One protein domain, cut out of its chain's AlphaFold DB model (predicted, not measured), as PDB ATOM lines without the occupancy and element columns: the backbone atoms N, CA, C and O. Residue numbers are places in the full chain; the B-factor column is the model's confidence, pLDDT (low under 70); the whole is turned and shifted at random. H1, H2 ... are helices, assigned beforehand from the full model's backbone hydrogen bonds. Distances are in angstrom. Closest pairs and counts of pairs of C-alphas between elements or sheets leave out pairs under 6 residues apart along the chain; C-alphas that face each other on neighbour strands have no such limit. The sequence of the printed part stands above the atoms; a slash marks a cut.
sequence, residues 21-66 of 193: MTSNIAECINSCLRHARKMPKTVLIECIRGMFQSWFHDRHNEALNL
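This is residues 21 to 66 of the 193 residues of the protein "SWIM-type domain-containing protein" of Theobroma cacao (UniProt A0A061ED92). The printed part runs from a short helix, H1, through a looped link into one long helix, H2, which makes the longest axis. H1 stands off to one side of the first half of H2, and the far part of H2, residues 52 to 64, sticks out alone. The 46 residues printed, with two named helices, H1 then H2, and no named strand, are in class all helix. The whole is loose, with a radius of gyration of the C-alphas of 13.0 A, and only just flat, spanning 39 by 26 by 13 A.

H1, residues 24 to 32, and H2, residues 41 to 64, are near each other, with 5 pairs of C-alphas within 10 A but no pair within 8 A. A short link of 8 residues joins them. In H1 and H2 every O i to N i+4 pair is within hydrogen-bond range. Residues 21 to 28, of which 24 to 28 belong to H1, stand free.

H1 begins at C-alpha 24, (169.155, 240.404, 246.557), and is 12.1 A long. H2 is 34.8 A long, from C-alpha 41 at (158.655, 236.894, 225.866) to C-alpha 64 at (192.281, 244.672, 230.495).

The two C-alphas farthest apart, those of Pro 40 and Leu 66, are 39.6 A apart. The printed part has no cut. Its mean pLDDT is 81.3, and residues 21 to 24 are under 70.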
ATOM      1  N   MET A  21     174.245 233.650 246.946       52.09
ATOM      2  CA  MET A  21     173.249 232.938 247.751       52.09
ATOM      3  C   MET A  21     172.241 233.866 248.438       52.09
ATOM      4  O   MET A  21     171.386 233.382 249.172       52.09
ATOM      5  N   THR A  22     172.301 235.178 248.199       53.56
ATOM      6  CA  THR A  22     171.316 236.133 248.723       53.56
ATOM      7  C   THR A  22     170.240 236.425 247.669       53.56
ATOM      8  O   THR A  22     170.537 236.562 246.478       53.56
ATOM      9  N   SER A  23     168.969 236.518 248.088       59.03
ATOM     10  CA  SER A  23     167.831 236.850 247.204       59.03
ATOM     11  C   SER A  23     167.984 238.210 246.516       59.03
ATOM     12  O   SER A  23     167.381 238.440 245.469       59.03
ATOM     13  N   ASN A  24     168.861 239.065 247.047       69.69
ATOM     14  CA  ASN A  24     169.155 240.404 246.557       69.69
ATOM     15  C   ASN A  24     169.485 240.446 245.052       69.69
ATOM     16  O   ASN A  24     169.045 241.338 244.334       69.69
ATOM     17  N   ILE A  25     170.194 239.443 244.516       70.06
ATOM     18  CA  ILE A  25     170.505 239.406 243.074       70.06
ATOM     19  C   ILE A  25     169.247 239.140 242.246       70.06
ATOM     20  O   ILE A  25     169.034 239.777 241.213       70.06
ATOM     21  N   ALA A  26     168.400 238.212 242.695       77.25
ATOM     22  CA  ALA A  26     167.139 237.927 242.024       77.25
ATOM     23  C   ALA A  26     166.201 239.140 242.091       77.25
ATOM     24  O   ALA A  26     165.569 239.475 241.092       77.25
ATOM     25  N   GLU A  27     166.143 239.832 243.230       75.38
ATOM     26  CA  GLU A  27     165.377 241.069 243.416       75.38
ATOM     27  C   GLU A  27     165.885 242.202 242.516       75.38
ATOM     28  O   GLU A  27     165.089 242.822 241.806       75.38
ATOM     29  N   CYS A  28     167.201 242.409 242.455       77.44
ATOM     30  CA  CYS A  28     167.842 243.392 241.585       77.44
ATOM     31  C   CYS A  28     167.518 243.128 240.107       77.44
ATOM     32  O   CYS A  28     166.987 244.000 239.418       77.44
ATOM     33  N   ILE A  29     167.727 241.894 239.635       80.44
ATOM     34  CA  ILE A  29     167.399 241.499 238.258       80.44
ATOM     35  C   ILE A  29     165.894 241.661 237.993       80.44
ATOM     36  O   ILE A  29     165.497 242.194 236.956       80.44
ATOM     37  N   ASN A  30     165.033 241.267 238.935       84.00
ATOM     38  CA  ASN A  30     163.582 241.426 238.810       84.00
ATOM     39  C   ASN A  30     163.144 242.895 238.733       84.00
ATOM     40  O   ASN A  30     162.167 243.203 238.035       84.00
ATOM     41  N   SER A  31     163.847 243.784 239.438       81.62
ATOM     42  CA  SER A  31     163.649 245.233 239.390       81.62
ATOM     43  C   SER A  31     164.073 245.797 238.031       81.62
ATOM     44  O   SER A  31     163.264 246.435 237.353       81.62
ATOM     45  N   CYS A  32     165.275 245.450 237.554       78.75
ATOM     46  CA  CYS A  32     165.772 245.832 236.228       78.75
ATOM     47  C   CYS A  32     164.838 245.379 235.096       78.75
ATOM     48  O   CYS A  32     164.611 246.109 234.133       78.75
ATOM     49  N   LEU A  33     164.237 244.194 235.228       84.69
ATOM     50  CA  LEU A  33     163.346 243.608 234.225       84.69
ATOM     51  C   LEU A  33     161.861 243.955 234.432       84.69
ATOM     52  O   LEU A  33     161.001 243.390 233.755       84.69
ATOM     53  N   ARG A  34     161.510 244.871 235.348       87.62
ATOM     54  CA  ARG A  34     160.106 245.195 235.684       87.62
ATOM     55  C   ARG A  34     159.254 245.555 234.461       87.62
ATOM     56  O   ARG A  34     158.105 245.129 234.383       87.62
ATOM     57  N   HIS A  35     159.808 246.312 233.514       81.81
ATOM     58  CA  HIS A  35     159.105 246.728 232.295       81.81
ATOM     59  C   HIS A  35     159.151 245.654 231.204       81.81
ATOM     60  O   HIS A  35     158.125 245.355 230.600       81.81
ATOM     61  N   ALA A  36     160.307 245.008 231.016       84.50
ATOM     62  CA  ALA A  36     160.484 243.934 230.040       84.50
ATOM     63  C   ALA A  36     159.552 242.736 230.303       84.50
ATOM     64  O   ALA A  36     159.095 242.089 229.369       84.50
ATOM     65  N   ARG A  37     159.190 242.475 231.568       88.50
ATOM     66  CA  ARG A  37     158.223 241.426 231.936       88.50
ATOM     67  C   ARG A  37     156.788 241.685 231.464       88.50
ATOM     68  O   ARG A  37     156.008 240.742 231.414       88.50
ATOM     69  N   LYS A  38     156.433 242.933 231.143       91.31
ATOM     70  CA  LYS A  38     155.111 243.302 230.602       91.31
ATOM     71  C   LYS A  38     155.057 243.236 229.069       91.31
ATOM     72  O   LYS A  38     154.001 243.467 228.492       91.31
ATOM     73  N   MET A  39     156.189 242.960 228.427       91.44
ATOM     74  CA  MET A  39     156.352 242.869 226.976       91.44
ATOM     75  C   MET A  39     156.275 241.399 226.518       91.44
ATOM     76  O   MET A  39     156.283 240.488 227.354       91.44
ATOM     77  N   PRO A  40     156.234 241.120 225.201       94.44
ATOM     78  CA  PRO A  40     156.348 239.756 224.691       94.44
ATOM     79  C   PRO A  40     157.612 239.043 225.193       94.44
ATOM     80  O   PRO A  40     158.662 239.659 225.384       94.44
ATOM     81  N   LYS A  41     157.539 237.715 225.352       92.06
ATOM     82  CA  LYS A  41     158.655 236.894 225.866       92.06
ATOM     83  C   LYS A  41     159.957 237.079 225.076       92.06
ATOM     84  O   LYS A  41     161.033 237.025 225.663       92.06
ATOM     85  N   THR A  42     159.856 237.322 223.771       91.31
ATOM     86  CA  THR A  42     160.999 237.603 222.891       91.31
ATOM     87  C   THR A  42     161.767 238.849 223.336       91.31
ATOM     88  O   THR A  42     162.991 238.808 223.422       91.31
ATOM     89  N   VAL A  43     161.059 239.915 223.720       88.38
ATOM     90  CA  VAL A  43     161.647 241.162 224.234       88.38
ATOM     91  C   VAL A  43     162.325 240.930 225.584       88.38
ATOM     92  O   VAL A  43     163.427 241.415 225.812       88.38
ATOM     93  N   LEU A  44     161.707 240.146 226.474       86.62
ATOM     94  CA  LEU A  44     162.298 239.825 227.775       86.62
ATOM     95  C   LEU A  44     163.633 239.078 227.638       86.62
ATOM     96  O   LEU A  44     164.601 239.432 228.311       86.62
ATOM     97  N   ILE A  45     163.690 238.061 226.772       93.06
ATOM     98  CA  ILE A  45     164.915 237.286 226.519       93.06
ATOM     99  C   ILE A  45     166.010 238.194 225.958       93.06
ATOM    100  O   ILE A  45     167.154 238.133 226.409       93.06
ATOM    101  N   GLU A  46     165.652 239.069 225.024       88.12
ATOM    102  CA  GLU A  46     166.583 240.004 224.403       88.12
ATOM    103  C   GLU A  46     167.140 241.026 225.407       88.12
ATOM    104  O   GLU A  46     168.348 241.257 225.451       88.12
ATOM    105  N   CYS A  47     166.295 241.556 226.299       84.69
ATOM    106  CA  CYS A  47     166.738 242.421 227.394       84.69
ATOM    107  C   CYS A  47     167.712 241.707 228.339       84.69
ATOM    108  O   CYS A  47     168.736 242.280 228.711       84.69
ATOM    109  N   ILE A  48     167.419 240.460 228.721       87.50
ATOM    110  CA  ILE A  48     168.303 239.664 229.587       87.50
ATOM    111  C   ILE A  48     169.651 239.436 228.898       87.50
ATOM    112  O   ILE A  48     170.703 239.641 229.508       87.50
ATOM    113  N   ARG A  49     169.626 239.044 227.620       90.62
ATOM    114  CA  ARG A  49     170.825 238.817 226.811       90.62
ATOM    115  C   ARG A  49     171.685 240.077 226.730       90.62
ATOM    116  O   ARG A  49     172.875 240.002 227.027       90.62
ATOM    117  N   GLY A  50     171.091 241.218 226.376       86.06
ATOM    118  CA  GLY A  50     171.790 242.502 226.288       86.06
ATOM    119  C   GLY A  50     172.405 242.925 227.623       86.06
ATOM    120  O   GLY A  50     173.582 243.266 227.673       86.06
ATOM    121  N   MET A  51     171.651 242.801 228.720       86.12
ATOM    122  CA  MET A  51     172.124 243.125 230.069       86.12
ATOM    123  C   MET A  51     173.378 242.326 230.449       86.12
ATOM    124  O   MET A  51     174.380 242.909 230.864       86.12
ATOM    125  N   PHE A  52     173.357 240.999 230.277       86.00
ATOM    126  CA  PHE A  52     174.519 240.168 230.598       86.00
ATOM    127  C   PHE A  52     175.694 240.421 229.653       86.00
ATOM    128  O   PHE A  52     176.831 240.484 230.114       86.00
ATOM    129  N   GLN A  53     175.449 240.598 228.355       87.88
ATOM    130  CA  GLN A  53     176.515 240.877 227.391       87.88
ATOM    131  C   GLN A  53     177.242 242.183 227.697       87.88
ATOM    132  O   GLN A  53     178.470 242.178 227.766       87.88
ATOM    133  N   SER A  54     176.509 243.272 227.935       81.62
ATOM    134  CA  SER A  54     177.104 244.549 228.335       81.62
ATOM    135  C   SER A  54     177.881 244.409 229.640       81.62
ATOM    136  O   SER A  54     179.017 244.863 229.726       81.62
ATOM    137  N   TRP A  55     177.331 243.697 230.628       81.31
ATOM    138  CA  TRP A  55     178.018 243.493 231.900       81.31
ATOM    139  C   TRP A  55     179.337 242.723 231.743       81.31
ATOM    140  O   TRP A  55     180.364 243.122 232.297       81.31
ATOM    141  N   PHE A  56     179.345 241.635 230.970       81.75
ATOM    142  CA  PHE A  56     180.572 240.882 230.710       81.75
ATOM    143  C   PHE A  56     181.576 241.684 229.881       81.75
ATOM    144  O   PHE A  56     182.769 241.633 230.177       81.75
ATOM    145  N   HIS A  57     181.105 242.446 228.893       85.75
ATOM    146  CA  HIS A  57     181.945 243.316 228.076       85.75
ATOM    147  C   HIS A  57     182.640 244.390 228.923       85.75
ATOM    148  O   HIS A  57     183.863 244.523 228.870       85.75
ATOM    149  N   ASP A  58     181.887 245.088 229.772       79.62
ATOM    150  CA  ASP A  58     182.426 246.109 230.669       79.62
ATOM    151  C   ASP A  58     183.445 245.506 231.640       79.62
ATOM    152  O   ASP A  58     184.564 246.005 231.761       79.62
ATOM    153  N   ARG A  59     183.118 244.367 232.269       79.12
ATOM    154  CA  ARG A  59     184.048 243.679 233.180       79.12
ATOM    155  C   ARG A  59     185.319 243.205 232.489       79.12
ATOM    156  O   ARG A  59     186.366 243.173 233.136       79.12
ATOM    157  N   HIS A  60     185.225 242.802 231.226       81.69
ATOM    158  CA  HIS A  60     186.375 242.409 230.423       81.69
ATOM    159  C   HIS A  60     187.269 243.614 230.116       81.69
ATOM    160  O   HIS A  60     188.471 243.554 230.359       81.69
ATOM    161  N   ASN A  61     186.696 244.733 229.670       81.38
ATOM    162  CA  ASN A  61     187.459 245.955 229.407       81.38
ATOM    163  C   ASN A  61     188.111 246.506 230.681       81.38
ATOM    164  O   ASN A  61     189.274 246.900 230.664       81.38
ATOM    165  N   GLU A  62     187.402 246.477 231.810       75.12
ATOM    166  CA  GLU A  62     187.982 246.815 233.111       75.12
ATOM    167  C   GLU A  62     189.145 245.888 233.481       75.12
ATOM    168  O   GLU A  62     190.160 246.362 233.983       75.12
ATOM    169  N   ALA A  63     189.017 244.579 233.226       75.88
ATOM    170  CA  ALA A  63     190.079 243.599 233.461       75.88
ATOM    171  C   ALA A  63     191.333 243.874 232.622       75.88
ATOM    172  O   ALA A  63     192.439 243.726 233.131       75.88
ATOM    173  N   LEU A  64     191.166 244.297 231.367       78.06
ATOM    174  CA  LEU A  64     192.281 244.672 230.495       78.06
ATOM    175  C   LEU A  64     192.970 245.968 230.938       78.06
ATOM    176  O   LEU A  64     194.185 246.084 230.820       78.06
ATOM    177  N   ASN A  65     192.205 246.919 231.474       75.94
ATOM    178  CA  ASN A  65     192.712 248.227 231.900       75.94
ATOM    179  C   ASN A  65     193.277 248.235 233.333       75.94
ATOM    180  O   ASN A  65     193.742 249.271 233.812       75.94
ATOM    181  N   LEU A  66     193.234 247.105 234.042       72.69
ATOM    182  CA  LEU A  66     193.789 246.977 235.386       72.69
ATOM    183  C   LEU A  66     195.318 246.930 235.337       72.69
ATOM    184  O   LEU A  66     195.926 245.922 234.994       72.69
TER     185      LEU A  66